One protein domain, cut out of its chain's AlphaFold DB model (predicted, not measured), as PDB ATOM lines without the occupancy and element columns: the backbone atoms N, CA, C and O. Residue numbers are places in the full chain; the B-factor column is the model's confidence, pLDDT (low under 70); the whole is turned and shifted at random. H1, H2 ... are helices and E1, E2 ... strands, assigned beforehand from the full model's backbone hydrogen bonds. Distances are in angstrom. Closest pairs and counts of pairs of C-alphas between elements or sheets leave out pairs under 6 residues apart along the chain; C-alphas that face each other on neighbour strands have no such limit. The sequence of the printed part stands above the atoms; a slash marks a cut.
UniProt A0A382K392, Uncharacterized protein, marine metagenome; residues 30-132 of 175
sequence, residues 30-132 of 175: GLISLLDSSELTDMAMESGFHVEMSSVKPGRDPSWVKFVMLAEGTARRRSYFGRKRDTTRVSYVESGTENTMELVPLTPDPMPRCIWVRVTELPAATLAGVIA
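This is residues 30 to 132 of the 175 residues of an uncharacterized protein of marine metagenome (UniProt A0A382K392). A strongly twisted sheet of five strands, curled like part of a barrel, sends out a long two-stranded arm, the far part of the hairpin E2 and E3, with its tip at residues 79 to 83. The short helix H1 packs over E5 on one face of the sheet, H2 follows it at a corner and only grazes the sheet, and H3 sits off the sheet beyond the end of E5. The printed part has 103 residues, with three named helices and five named strands in the order H1 H2 E1 E2 E3 E4 E5 H3; the sheet runs E1 E5 E2 E3 E4, all antiparallel, and the class is mixed, helices and strands. The whole is loose, with a radius of gyration of the C-alphas of 16.5 A and spans of 46 by 39 by 23 A.

The longest strand is E2, residues 65 to 78, 37.1 A from first to last C-alpha; it bends by 53 degrees at residue 68. E3, residues 84 to 94, measures 32.1 A, and E4, residues 100 to 103, 10.2 A. E5, residues 114 to 121, measures 23.6 A, and E1, residues 49 to 54, 16.9 A. H1, residues 30 to 37, begins at C-alpha 30 (139.007, 146.760, 149.834) and measures 10.8 A; H2, residues 41 to 46, measures 9.0 A. H3, residues 124 to 132, measures 12.1 A and ends at C-alpha 132 (135.825, 167.551, 172.442).

E2, E3 and E4 form a meander, each strand the antiparallel neighbour of the one before, and with E5, the antiparallel neighbour of E2, a Greek key. In the hairpin of E2 and E3, N 73 and O 89 are 2.9 A apart, within hydrogen-bond range. So are N 92 and O 101 in the hairpin of E3 and E4, at 2.8 A. Between E5 and E2, N 67 and O 115 are 2.8 A apart, and between E1 and E5, N 52 and O 118 are 2.9 A apart, both within range. E1 and E4 are the edge strands. H1 is on the sheet at a height of 6.9 A, over E5 and slantwise to the strands, at 56 degrees to E5 on the local plane; the closest C-alphas of the two are those of Leu 34 and Val 119, 6.3 A apart. H1 and H2 are close but not clearly touching, about perpendicular at 77 degrees, with the C-alphas of Leu 35 and Thr 41 closest at 5.2 A. H2 only grazes the sheet, with residues 41 to 44. H3 is not on the sheet and is apart from H1 and H2. In H1, H2 and H3 every O i to N i+4 pair is within hydrogen-bond range.

The two C-alphas farthest apart are those of Arg 60 and Phe 81, 50.7 A. The printed part has no cut, and no link is long. Mean pLDDT of the printed part is 88.9; residues 76 to 86, of which 76 to 78 belong to E2 and 84 to 86 to E3, are under 70.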
ATOM      1  N   GLY A  30     138.588 145.596 150.612       95.38
ATOM      2  CA  GLY A  30     139.007 146.760 149.834       95.38
ATOM      3  C   GLY A  30     139.649 147.864 150.677       95.38
ATOM      4  O   GLY A  30     140.584 148.498 150.207       95.38
ATOM      5  N   LEU A  31     139.199 148.087 151.917       96.31
ATOM      6  CA  LEU A  31     139.828 149.065 152.814       96.31
ATOM      7  C   LEU A  31     141.091 148.513 153.475       96.31
ATOM      8  O   LEU A  31     142.041 149.267 153.658       96.31
ATOM      9  N   ILE A  32     141.118 147.217 153.795       95.69
ATOM     10  CA  ILE A  32     142.308 146.555 154.350       95.69
ATOM     11  C   ILE A  32     143.463 146.637 153.340       95.69
ATOM     12  O   ILE A  32     144.539 147.112 153.681       95.69
ATOM     13  N   SER A  33     143.199 146.321 152.068       95.94
ATOM     14  CA  SER A  33     144.165 146.471 150.965       95.94
ATOM     15  C   SER A  33     144.723 147.899 150.846       95.94
ATOM     16  O   SER A  33     145.919 148.106 150.626       95.94
ATOM     17  N   LEU A  34     143.870 148.914 151.028       96.19
ATOM     18  CA  LEU A  34     144.306 150.313 151.001       96.19
ATOM     19  C   LEU A  34     145.190 150.675 152.194       96.19
ATOM     20  O   LEU A  34     146.147 151.423 152.019       96.19
ATOM     21  N   LEU A  35     144.887 150.165 153.387       96.50
ATOM     22  CA  LEU A  35     145.709 150.382 154.578       96.50
ATOM     23  C   LEU A  35     147.091 149.749 154.421       96.50
ATOM     24  O   LEU A  35     148.094 150.427 154.638       96.50
ATOM     25  N   ASP A  36     147.139 148.506 153.943       95.50
ATOM     26  CA  ASP A  36     148.391 147.781 153.738       95.50
ATOM     27  C   ASP A  36     149.263 148.459 152.671       95.50
ATOM     28  O   ASP A  36     150.459 148.660 152.870       95.50
ATOM     29  N   SER A  37     148.666 148.876 151.549       94.31
ATOM     30  CA  SER A  37     149.399 149.551 150.464       94.31
ATOM     31  C   SER A  37     149.826 150.987 150.783       94.31
ATOM     32  O   SER A  37     150.688 151.524 150.085       94.31
ATOM     33  N   SER A  38     149.242 151.610 151.810       94.31
ATOM     34  CA  SER A  38     149.618 152.948 152.288       94.31
ATOM     35  C   SER A  38     150.492 152.932 153.543       94.31
ATOM     36  O   SER A  38     150.861 154.003 154.012       94.31
ATOM     37  N   GLU A  39     150.844 151.748 154.059       95.06
ATOM     38  CA  GLU A  39     151.620 151.573 155.297       95.06
ATOM     39  C   GLU A  39     150.957 152.241 156.523       95.06
ATOM     40  O   GLU A  39     151.627 152.675 157.456       95.06
ATOM     41  N   LEU A  40     149.619 152.316 156.533       95.38
ATOM     42  CA  LEU A  40     148.835 152.972 157.591       95.38
ATOM     43  C   LEU A  40     148.184 151.995 158.577       95.38
ATOM     44  O   LEU A  40     147.432 152.431 159.446       95.38
ATOM     45  N   THR A  41     148.447 150.692 158.468       94.62
ATOM     46  CA  THR A  41     147.794 149.656 159.284       94.62
ATOM     47  C   THR A  41     147.991 149.887 160.787       94.62
ATOM     48  O   THR A  41     147.007 149.902 161.524       94.62
ATOM     49  N   ASP A  42     149.217 150.160 161.239       92.06
ATOM     50  CA  ASP A  42     149.504 150.386 162.664       92.06
ATOM     51  C   ASP A  42     148.814 151.655 163.186       92.06
ATOM     52  O   ASP A  42     148.100 151.626 164.190       92.06
ATOM     53  N   MET A  43     148.945 152.759 162.448       91.12
ATOM     54  CA  MET A  43     148.328 154.034 162.818       91.12
ATOM     55  C   MET A  43     146.795 153.957 162.832       91.12
ATOM     56  O   MET A  43     146.147 154.544 163.704       91.12
ATOM     57  N   ALA A  44     146.212 153.210 161.893       92.69
ATOM     58  CA  ALA A  44     144.779 152.969 161.814       92.69
ATOM     59  C   ALA A  44     144.246 152.188 163.020       92.69
ATOM     60  O   ALA A  44     143.111 152.430 163.432       92.69
ATOM     61  N   MET A  45     145.043 151.279 163.592       90.44
ATOM     62  CA  MET A  45     144.678 150.562 164.816       90.44
ATOM     63  C   MET A  45     144.779 151.440 166.066       90.44
ATOM     64  O   MET A  45     143.975 151.271 166.978       90.44
ATOM     65  N   GLU A  46     145.737 152.370 166.113       87.19
ATOM     66  CA  GLU A  46     145.940 153.254 167.268       87.19
ATOM     67  C   GLU A  46     144.924 154.403 167.315       87.19
ATOM     68  O   GLU A  46     144.275 154.639 168.333       87.19
ATOM     69  N   SER A  47     144.790 155.134 166.208       86.56
ATOM     70  CA  SER A  47     144.088 156.426 166.169       86.56
ATOM     71  C   SER A  47     142.935 156.476 165.166       86.56
ATOM     72  O   SER A  47     142.160 157.435 165.149       86.56
ATOM     73  N   GLY A  48     142.785 155.435 164.346       91.31
ATOM     74  CA  GLY A  48     141.876 155.426 163.208       91.31
ATOM     75  C   GLY A  48     142.486 156.060 161.957       91.31
ATOM     76  O   GLY A  48     143.663 156.399 161.889       91.31
ATOM     77  N   PHE A  49     141.665 156.191 160.918       95.12
ATOM     78  CA  PHE A  49     142.089 156.678 159.607       95.12
ATOM     79  C   PHE A  49     140.957 157.423 158.906       95.12
ATOM     80  O   PHE A  49     139.784 157.314 159.273       95.12
ATOM     81  N   HIS A  50     141.306 158.175 157.868       95.44
ATOM     82  CA  HIS A  50     140.365 158.932 157.061       95.44
ATOM     83  C   HIS A  50     140.268 158.347 155.650       95.44
ATOM     84  O   HIS A  50     141.279 158.158 154.971       95.44
ATOM     85  N   VAL A  51     139.039 158.065 155.207       95.94
ATOM     86  CA  VAL A  51     138.750 157.548 153.864       95.94
ATOM     87  C   VAL A  51     138.255 158.682 152.982       95.94
ATOM     88  O   VAL A  51     137.202 159.266 153.232       95.94
ATOM     89  N   GLU A  52     138.980 158.944 151.905       95.88
ATOM     90  CA  GLU A  52     138.594 159.911 150.889       95.88
ATOM     91  C   GLU A  52     138.034 159.184 149.666       95.88
ATOM     92  O   GLU A  52     138.582 158.178 149.213       95.88
ATOM     93  N   MET A  53     136.935 159.699 149.111       95.50
ATOM     94  CA  MET A  53     136.278 159.121 147.940       95.50
ATOM     95  C   MET A  53     135.956 160.195 146.902       95.50
ATOM     96  O   MET A  53     135.544 161.302 147.239       95.50
ATOM     97  N   SER A  54     136.097 159.855 145.623       95.50
ATOM     98  CA  SER A  54     135.739 160.724 144.498       95.50
ATOM     99  C   SER A  54     135.170 159.915 143.335       95.50
ATOM    100  O   SER A  54     135.626 158.814 143.047       95.50
ATOM    101  N   SER A  55     134.196 160.461 142.604       94.31
ATOM    102  CA  SER A  55     133.680 159.847 141.368       94.31
ATOM    103  C   SER A  55     134.600 160.063 140.157       94.31
ATOM    104  O   SER A  55     134.478 159.376 139.142       94.31
ATOM    105  N   VAL A  56     135.550 160.997 140.253       94.00
ATOM    106  CA  VAL A  56     136.508 161.357 139.196       94.00
ATOM    107  C   VAL A  56     137.925 161.228 139.737       94.00
ATOM    108  O   VAL A  56     138.161 161.584 140.887       94.00
ATOM    109  N   LYS A  57     138.876 160.750 138.919       92.00
ATOM    110  CA  LYS A  57     140.273 160.589 139.344       92.00
ATOM    111  C   LYS A  57     140.847 161.932 139.822       92.00
ATOM    112  O   LYS A  57     140.976 162.838 138.992       92.00
ATOM    113  N   PRO A  58     141.234 162.062 141.101       89.50
ATOM    114  CA  PRO A  58     141.814 163.302 141.597       89.50
ATOM    115  C   PRO A  58     143.263 163.445 141.123       89.50
ATOM    116  O   PRO A  58     144.182 162.802 141.623       89.50
ATOM    117  N   GLY A  59     143.476 164.288 140.112       89.50
ATOM    118  CA  GLY A  59     144.811 164.642 139.632       89.50
ATOM    119  C   GLY A  59     145.668 163.445 139.189       89.50
ATOM    120  O   GLY A  59     145.196 162.516 138.528       89.50
ATOM    121  N   ARG A  60     146.969 163.510 139.501       88.88
ATOM    122  CA  ARG A  60     147.979 162.487 139.159       88.88
ATOM    123  C   ARG A  60     148.513 161.735 140.378       88.88
ATOM    124  O   ARG A  60     149.530 161.061 140.269       88.88
ATOM    125  N   ASP A  61     147.849 161.876 141.514       90.75
ATOM    126  CA  ASP A  61     148.294 161.275 142.759       90.75
ATOM    127  C   ASP A  61     148.101 159.743 142.707       90.75
ATOM    128  O   ASP A  61     146.983 159.281 142.442       90.75
ATOM    129  N   PRO A  62     149.178 158.947 142.870       89.38
ATOM    130  CA  PRO A  62     149.119 157.492 142.748       89.38
ATOM    131  C   PRO A  62     148.411 156.808 143.922       89.38
ATOM    132  O   PRO A  62     148.009 155.660 143.775       89.38
ATOM    133  N   SER A  63     148.228 157.497 145.051       92.00
ATOM    134  CA  SER A  63     147.565 156.943 146.243       92.00
ATOM    135  C   SER A  63     146.052 156.747 146.068       92.00
ATOM    136  O   SER A  63     145.404 156.103 146.888       92.00
ATOM    137  N   TRP A  64     145.474 157.285 144.990       96.06
ATOM    138  CA  TRP A  64     144.085 157.031 144.623       96.06
ATOM    139  C   TRP A  64     143.956 155.724 143.856       96.06
ATOM    140  O   TRP A  64     144.406 155.602 142.713       96.06
ATOM    141  N   VAL A  65     143.228 154.786 144.446       96.25
ATOM    142  CA  VAL A  65     142.954 153.479 143.860       96.25
ATOM    143  C   VAL A  65     141.564 153.468 143.246       96.25
ATOM    144  O   VAL A  65     140.602 154.014 143.790       96.25
ATOM    145  N   LYS A  66     141.453 152.864 142.064       96.62
ATOM    146  CA  LYS A  66     140.194 152.786 141.328       96.62
ATOM    147  C   LYS A  66     139.384 151.583 141.791       96.62
ATOM    148  O   LYS A  66     139.860 150.458 141.716       96.62
ATOM    149  N   PHE A  67     138.121 151.821 142.105       97.56
ATOM    150  CA  PHE A  67     137.118 150.805 142.377       97.56
ATOM    151  C   PHE A  67     136.020 150.864 141.312       97.56
ATOM    152  O   PHE A  67     135.551 151.939 140.927       97.56
ATOM    153  N   VAL A  68     135.614 149.703 140.806       97.31
ATOM    154  CA  VAL A  68     134.597 149.560 139.758       97.31
ATOM    155  C   VAL A  68     133.373 148.877 140.346       97.31
ATOM    156  O   VAL A  68     133.496 147.903 141.080       97.31
ATOM    157  N   MET A  69     132.188 149.393 140.029       96.38
ATOM    158  CA  MET A  69     130.932 148.789 140.459       96.38
ATOM    159  C   MET A  69     130.809 147.378 139.873       96.38
ATOM    160  O   MET A  69     130.801 147.208 138.652       96.38
ATOM    161  N   LEU A  70     130.695 146.385 140.752       95.38
ATOM    162  CA  LEU A  70     130.507 144.981 140.400       95.38
ATOM    163  C   LEU A  70     129.020 144.639 140.295       95.38
ATOM    164  O   LEU A  70     128.589 144.006 139.333       95.38
ATOM    165  N   ALA A  71     128.232 145.067 141.283       92.56
ATOM    166  CA  ALA A  71     126.810 144.765 141.356       92.56
ATOM    167  C   ALA A  71     126.035 145.853 142.103       92.56
ATOM    168  O   ALA A  71     126.531 146.450 143.057       92.56
ATOM    169  N   GLU A  72     124.784 146.048 141.702       91.25
ATOM    170  CA  GLU A  72     123.790 146.835 142.425       91.25
ATOM    171  C   GLU A  72     122.578 145.940 142.698       91.25
ATOM    172  O   GLU A  72     122.038 145.305 141.789       91.25
ATOM    173  N   GLY A  73     122.167 145.858 143.962       83.88
ATOM    174  CA  GLY A  73     121.067 145.009 144.397       83.88
ATOM    175  C   GLY A  73     120.125 145.741 145.341       83.88
ATOM    176  O   GLY A  73     120.551 146.392 146.291       83.88
ATOM    177  N   THR A  74     118.820 145.605 145.118       82.12
ATOM    178  CA  THR A  74     117.787 146.147 146.010       82.12
ATOM    179  C   THR A  74     117.232 145.041 146.897       82.12
ATOM    180  O   THR A  74     116.516 144.155 146.421       82.12
ATOM    181  N   ALA A  75     117.516 145.096 148.197       70.81
ATOM    182  CA  ALA A  75     116.897 144.199 149.159       70.81
ATOM    183  C   ALA A  75     115.518 144.742 149.550       70.81
ATOM    184  O   ALA A  75     115.401 145.786 150.195       70.81
ATOM    185  N   ARG A  76     114.458 144.014 149.184       66.12
ATOM    186  CA  ARG A  76     113.091 144.323 149.615       66.12
ATOM    187  C   ARG A  76     112.836 143.684 150.972       66.12
ATOM    188  O   ARG A  76     112.574 142.484 151.044       66.12
ATOM    189  N   ARG A  77     112.863 144.460 152.058       61.00
ATOM    190  CA  ARG A  77     112.367 143.972 153.356       61.00
ATOM    191  C   ARG A  77     110.905 144.371 153.539       61.00
ATOM    192  O   ARG A  77     110.549 145.548 153.460       61.00
ATOM    193  N   ARG A  78     110.041 143.388 153.827       55.09
ATOM    194  CA  ARG A  78     108.704 143.671 154.371       55.09
ATOM    195  C   ARG A  78     108.883 144.172 155.799       55.09
ATOM    196  O   ARG A  78     109.327 143.423 156.661       55.09
ATOM    197  N   SER A  79     108.547 145.434 156.045       56.25
ATOM    198  CA  SER A  79     108.364 145.919 157.411       56.25
ATOM    199  C   SER A  79     107.088 145.320 158.003       56.25
ATOM    200  O   SER A  79     106.091 145.168 157.292       56.25
ATOM    201  N   TYR A  80     107.099 145.062 159.313       55.78
ATOM    202  CA  TYR A  80     105.931 144.641 160.098       55.78
ATOM    203  C   TYR A  80     104.720 145.589 159.959       55.78
ATOM    204  O   TYR A  80     103.591 145.162 160.163       55.78
ATOM    205  N   PHE A  81     104.927 146.840 159.527       63.56
ATOM    206  CA  PHE A  81     103.869 147.842 159.318       63.56
ATOM    207  C   PHE A  81     103.516 148.091 157.839       63.56
ATOM    208  O   PHE A  81     102.997 149.150 157.491       63.56
ATOM    209  N   GLY A  82     103.857 147.177 156.926       57.41
ATOM    210  CA  GLY A  82     103.491 147.282 155.504       57.41
ATOM    211  C   GLY A  82     104.256 148.346 154.700       57.41
ATOM    212  O   GLY A  82     104.109 148.416 153.479       57.41
ATOM    213  N   ARG A  83     105.125 149.141 155.339       56.75
ATOM    214  CA  ARG A  83     106.052 150.041 154.640       56.75
ATOM    215  C   ARG A  83     107.160 149.224 153.975       56.75
ATOM    216  O   ARG A  83     107.931 148.540 154.646       56.75
ATOM    217  N   LYS A  84     107.241 149.293 152.648       58.97
ATOM    218  CA  LYS A  84     108.361 148.735 151.884       58.97
ATOM    219  C   LYS A  84     109.563 149.653 152.094       58.97
ATOM    220  O   LYS A  84     109.504 150.819 151.715       58.97
ATOM    221  N   ARG A  85     110.609 149.158 152.754       60.25
ATOM    222  CA  ARG A  85     111.928 149.792 152.703       60.25
ATOM    223  C   ARG A  85     112.759 148.969 151.738       60.25
ATOM    224  O   ARG A  85     113.102 147.826 152.041       60.25
ATOM    225  N   ASP A  86     113.015 149.559 150.583       69.81
ATOM    226  CA  ASP A  86     113.973 149.032 149.631       69.81
ATOM    227  C   ASP A  86     115.331 149.600 150.049       69.81
ATOM    228  O   ASP A  86     115.514 150.814 150.108       69.81
ATOM    229  N   THR A  87     116.249 148.724 150.447       76.38
ATOM    230  CA  THR A  87     117.628 149.116 150.738       76.38
ATOM    231  C   THR A  87     118.469 148.696 149.552       76.38
ATOM    232  O   THR A  87     118.702 147.503 149.346       76.38
ATOM    233  N   THR A  88     118.882 149.672 148.751       86.25
ATOM    234  CA  THR A  88     119.875 149.455 147.702       86.25
ATOM    235  C   THR A  88     121.231 149.208 148.352       86.25
ATOM    236  O   THR A  88     121.576 149.840 149.349       86.25
ATOM    237  N   ARG A  89     121.987 148.259 147.814       90.44
ATOM    238  CA  ARG A  89     123.385 148.002 148.148       90.44
ATOM    239  C   ARG A  89     124.172 147.939 146.859       90.44
ATOM    240  O   ARG A  89     123.707 147.355 145.880       90.44
ATOM    241  N   VAL A  90     125.352 148.533 146.875       94.00
ATOM    242  CA  VAL A  90     126.242 148.576 145.724       94.00
ATOM    243  C   VAL A  90     127.577 147.989 146.138       94.00
ATOM    244  O   VAL A  90     128.179 148.450 147.102       94.00
ATOM    245  N   SER A  91     128.024 146.969 145.419       95.19
ATOM    246  CA  SER A  91     129.325 146.343 145.618       95.19
ATOM    247  C   SER A  91     130.312 146.894 144.596       95.19
ATOM    248  O   SER A  91     130.004 146.976 143.403       95.19
ATOM    249  N   TYR A  92     131.490 147.269 145.073       97.38
ATOM    250  CA  TYR A  92     132.623 147.687 144.266       97.38
ATOM    251  C   TYR A  92     133.779 146.713 144.447       97.38
ATOM    252  O   TYR A  92     133.986 146.190 145.538       97.38
ATOM    253  N   VAL A  93     134.555 146.529 143.384       97.50
ATOM    254  CA  VAL A  93     135.801 145.763 143.386       97.50
ATOM    255  C   VAL A  93     136.966 146.682 143.037       97.50
ATOM    256  O   VAL A  93     136.845 147.543 142.158       97.50
ATOM    257  N   GLU A  94     138.081 146.534 143.738       96.38
ATOM    258  CA  GLU A  94     139.328 147.217 143.410       96.38
ATOM    259  C   GLU A  94     139.835 146.763 142.028       96.38
ATOM    260  O   GLU A  94     139.805 145.592 141.649       96.38
ATOM    261  N   SER A  95     140.277 147.720 141.216       93.25
ATOM    262  CA  SER A  95     140.688 147.467 139.840       93.25
ATOM    263  C   SER A  95     141.971 146.636 139.783       93.25
ATOM    264  O   SER A  95     143.063 147.183 139.912       93.25
ATOM    265  N   GLY A  96     141.842 145.352 139.447       90.25
ATOM    266  CA  GLY A  96     142.976 144.436 139.279       90.25
ATOM    267  C   GLY A  96     143.195 143.487 140.457       90.25
ATOM    268  O   GLY A  96     144.152 142.720 140.424       90.25
ATOM    269  N   THR A  97     142.310 143.509 141.455       93.19
ATOM    270  CA  THR A  97     142.310 142.580 142.592       93.19
ATOM    271  C   THR A  97     140.914 141.973 142.776       93.19
ATOM    272  O   THR A  97     139.993 142.242 141.999       93.19
ATOM    273  N   GLU A  98     140.757 141.120 143.788       93.31
ATOM    274  CA  GLU A  98     139.466 140.550 144.202       93.31
ATOM    275  C   GLU A  98     138.886 141.273 145.429       93.31
ATOM    276  O   GLU A  98     137.834 140.895 145.937       93.31
ATOM    277  N   ASN A  99     139.544 142.344 145.887       96.12
ATOM    278  CA  ASN A  99     139.175 143.035 147.114       96.12
ATOM    279  C   ASN A  99     137.905 143.855 146.893       96.12
ATOM    280  O   ASN A  99     137.824 144.680 145.975       96.12
ATOM    281  N   THR A 100     136.911 143.655 147.756       96.12
ATOM    282  CA  THR A 100     135.595 144.284 147.599       96.12
ATOM    283  C   THR A 100     135.239 145.243 148.728       96.12
ATOM    284  O   THR A 100     135.759 145.182 149.844       96.12
ATOM    285  N   MET A 101     134.326 146.162 148.418       95.38
ATOM    286  CA  MET A 101     133.716 147.078 149.375       95.38
ATOM    287  C   MET A 101     132.249 147.320 149.013       95.38
ATOM    288  O   MET A 101     131.920 147.600 147.859       95.38
ATOM    289  N   GLU A 102     131.362 147.241 150.004       94.19
ATOM    290  CA  GLU A 102     129.935 147.529 149.836       94.19
ATOM    291  C   GLU A 102     129.581 148.930 150.340       94.19
ATOM    292  O   GLU A 102     129.986 149.336 151.428       94.19
ATOM    293  N   LEU A 103     128.764 149.647 149.570       92.69
ATOM    294  CA  LEU A 103     128.219 150.954 149.917       92.69
ATOM    295  C   LEU A 103     126.687 150.918 149.897       92.69
ATOM    296  O   LEU A 103     126.061 150.285 149.042       92.69
ATOM    297  N   VAL A 104     126.079 151.640 150.837       90.62
ATOM    298  CA  VAL A 104     124.628 151.845 150.906       90.62
ATOM    299  C   VAL A 104     124.344 153.305 150.549       90.62
ATOM    300  O   VAL A 104     124.733 154.187 151.315       90.62
ATOM    301  N   PRO A 105     123.694 153.597 149.407       88.75
ATOM    302  CA  PRO A 105     123.354 154.964 149.047       88.75
ATOM    303  C   PRO A 105     122.360 155.549 150.056       88.75
ATOM    304  O   PRO A 105     121.369 154.915 150.425       88.75
ATOM    305  N   LEU A 106     122.641 156.771 150.507       86.50
ATOM    306  CA  LEU A 106     121.766 157.522 151.411       86.50
ATOM    307  C   LEU A 106     120.697 158.315 150.649       86.50
ATOM    308  O   LEU A 106     119.631 158.597 151.196       86.50
ATOM    309  N   THR A 107     120.978 158.667 149.394       84.56
ATOM    310  CA  THR A 107     120.061 159.359 148.485       84.56
ATOM    311  C   THR A 107     119.628 158.412 147.361       84.56
ATOM    312  O   THR A 107     120.311 157.425 147.091       84.56
ATOM    313  N   PRO A 108     118.485 158.665 146.700       81.25
ATOM    314  CA  PRO A 108     118.020 157.834 145.587       81.25
ATOM    315  C   PRO A 108     118.821 158.042 144.290       81.25
ATOM    316  O   PRO A 108     118.451 157.485 143.257       81.25
ATOM    317  N   ASP A 109     119.869 158.866 144.317       86.62
ATOM    318  CA  ASP A 109     120.683 159.152 143.144       86.62
ATOM    319  C   ASP A 109     121.451 157.900 142.704       86.62
ATOM    320  O   ASP A 109     121.895 157.108 143.542       86.62
ATOM    321  N   PRO A 110     121.628 157.701 141.387       87.44
ATOM    322  CA  PRO A 110     122.380 156.564 140.891       87.44
ATOM    323  C   PRO A 110     123.827 156.639 141.379       87.44
ATOM    324  O   PRO A 110     124.505 157.657 141.219       87.44
ATOM    325  N   MET A 111     124.322 155.532 141.929       92.56
ATOM    326  CA  MET A 111     125.717 155.437 142.339       92.56
ATOM    327  C   MET A 111     126.650 155.450 141.112       92.56
ATOM    328  O   MET A 111     126.330 154.872 140.066       92.56
ATOM    329  N   PRO A 112     127.823 156.098 141.203       94.69
ATOM    330  CA  PRO A 112     128.770 156.170 140.096       94.69
ATOM    331  C   PRO A 112     129.344 154.790 139.747       94.69
ATOM    332  O   PRO A 112     129.714 154.011 140.613       94.69
ATOM    333  N   ARG A 113     129.506 154.483 138.454       95.25
ATOM    334  CA  ARG A 113     130.059 153.182 138.010       95.25
ATOM    335  C   ARG A 113     131.513 152.947 138.419       95.25
ATOM    336  O   ARG A 113     131.984 151.812 138.419       95.25
ATOM    337  N   CYS A 114     132.243 154.018 138.689       96.38
ATOM    338  CA  CYS A 114     133.616 153.975 139.159       96.38
ATOM    339  C   CYS A 114     133.777 155.012 140.260       96.38
ATOM    340  O   CYS A 114     133.295 156.137 140.122       96.38
ATOM    341  N   ILE A 115     134.501 154.637 141.303       96.94
ATOM    342  CA  ILE A 115     134.944 155.542 142.354       96.94
ATOM    343  C   ILE A 115     136.455 155.420 142.499       96.94
ATOM    344  O   ILE A 115     137.059 154.408 142.147       96.94
ATOM    345  N   TRP A 116     137.069 156.481 142.983       97.50
ATOM    346  CA  TRP A 116     138.454 156.528 143.400       97.50
ATOM    347  C   TRP A 116     138.450 156.660 144.906       97.50
ATOM    348  O   TRP A 116     137.726 157.503 145.433       97.50
ATOM    349  N   VAL A 117     139.214 155.808 145.573       97.19
ATOM    350  CA  VAL A 117     139.267 155.737 147.029       97.19
ATOM    351  C   VAL A 117     140.717 155.813 147.461       97.19
ATOM    352  O   VAL A 117     141.600 155.269 146.795       97.19
ATOM    353  N   ARG A 118     140.948 156.502 148.570       96.12
ATOM    354  CA  ARG A 118     142.236 156.567 149.239       96.12
ATOM    355  C   ARG A 118     142.036 156.564 150.746       96.12
ATOM    356  O   ARG A 118     141.034 157.081 151.235       96.12
ATOM    357  N   VAL A 119     143.017 156.027 151.460       96.75
ATOM    358  CA  VAL A 119     143.133 156.163 152.908       96.75
ATOM    359  C   VAL A 119     144.276 157.118 153.251       96.75
ATOM    360  O   VAL A 119     145.301 157.147 152.576       96.75
ATOM    361  N   THR A 120     144.054 157.938 154.270       95.81
ATOM    362  CA  THR A 120     145.012 158.900 154.822       95.81
ATOM    363  C   THR A 120     144.983 158.830 156.344       95.81
ATOM    364  O   THR A 120     144.004 158.346 156.922       95.81
ATOM    365  N   GLU A 121     146.034 159.327 156.990       95.00
ATOM    366  CA  GLU A 121     146.060 159.500 158.444       95.00
ATOM    367  C   GLU A 121     144.864 160.338 158.912       95.00
ATOM    368  O   GLU A 121     144.422 161.260 158.216       95.00
ATOM    369  N   LEU A 122     144.331 160.026 160.094       93.88
ATOM    370  CA  LEU A 122     143.236 160.801 160.655       93.88
ATOM    371  C   LEU A 122     143.732 162.221 160.995       93.88
ATOM    372  O   LEU A 122     144.623 162.370 161.833       93.88
ATOM    373  N   PRO A 123     143.162 163.294 160.409       93.44
ATOM    374  CA  PRO A 123     143.643 164.639 160.688       93.44
ATOM    375  C   PRO A 123     143.479 164.997 162.170       93.44
ATOM    376  O   PRO A 123     142.390 164.860 162.731       93.44
ATOM    377  N   ALA A 124     144.533 165.539 162.786       91.25
ATOM    378  CA  ALA A 124     144.545 165.863 164.218       91.25
ATOM    379  C   ALA A 124     143.396 166.796 164.642       91.25
ATOM    380  O   ALA A 124     142.840 166.647 165.727       91.25
ATOM    381  N   ALA A 125     142.995 167.732 163.774       92.88
ATOM    382  CA  ALA A 125     141.853 168.612 164.028       92.88
ATOM    383  C   ALA A 125     140.523 167.841 164.114       92.88
ATOM    384  O   ALA A 125     139.681 168.155 164.953       92.88
ATOM    385  N   THR A 126     140.351 166.814 163.276       91.25
ATOM    386  CA  THR A 126     139.181 165.930 163.305       91.25
ATOM    387  C   THR A 126     139.165 165.117 164.593       91.25
ATOM    388  O   THR A 126     138.146 165.089 165.277       91.25
ATOM    389  N   LEU A 127     140.303 164.518 164.964       89.25
ATOM    390  CA  LEU A 127     140.435 163.748 166.204       89.25
ATOM    391  C   LEU A 127     140.156 164.615 167.442       89.25
ATOM    392  O   LEU A 127     139.363 164.232 168.298       89.25
ATOM    393  N   ALA A 128     140.736 165.816 167.504       89.19
ATOM    394  CA  ALA A 128     140.491 166.767 168.586       89.19
ATOM    395  C   ALA A 128     139.004 167.145 168.701       89.19
ATOM    396  O   ALA A 128     138.481 167.236 169.809       89.19
ATOM    397  N   GLY A 129     138.312 167.320 167.569       89.94
ATOM    398  CA  GLY A 129     136.872 167.576 167.546       89.94
ATOM    399  C   GLY A 129     136.052 166.403 168.088       89.94
ATOM    400  O   GLY A 129     135.194 166.598 168.942       89.94
ATOM    401  N   VAL A 130     136.354 165.177 167.650       87.75
ATOM    402  CA  VAL A 130     135.692 163.949 168.129       87.75
ATOM    403  C   VAL A 130     135.852 163.782 169.648       87.75
ATOM    404  O   VAL A 130     134.896 163.403 170.329       87.75
ATOM    405  N   ILE A 131     137.034 164.104 170.186       86.31
ATOM    406  CA  ILE A 131     137.311 164.090 171.629       86.31
ATOM    407  C   ILE A 131     136.519 165.189 172.350       86.31
ATOM    408  O   ILE A 131     135.891 164.915 173.370       86.31
ATOM    409  N   ALA A 132     136.516 166.417 171.825       88.19
ATOM    410  CA  ALA A 132     135.825 167.551 172.442       88.19
ATOM    411  C   ALA A 132     134.303 167.351 172.530       88.19
ATOM    412  O   ALA A 132     133.687 167.754 173.514       88.19
TER     413      ALA A 132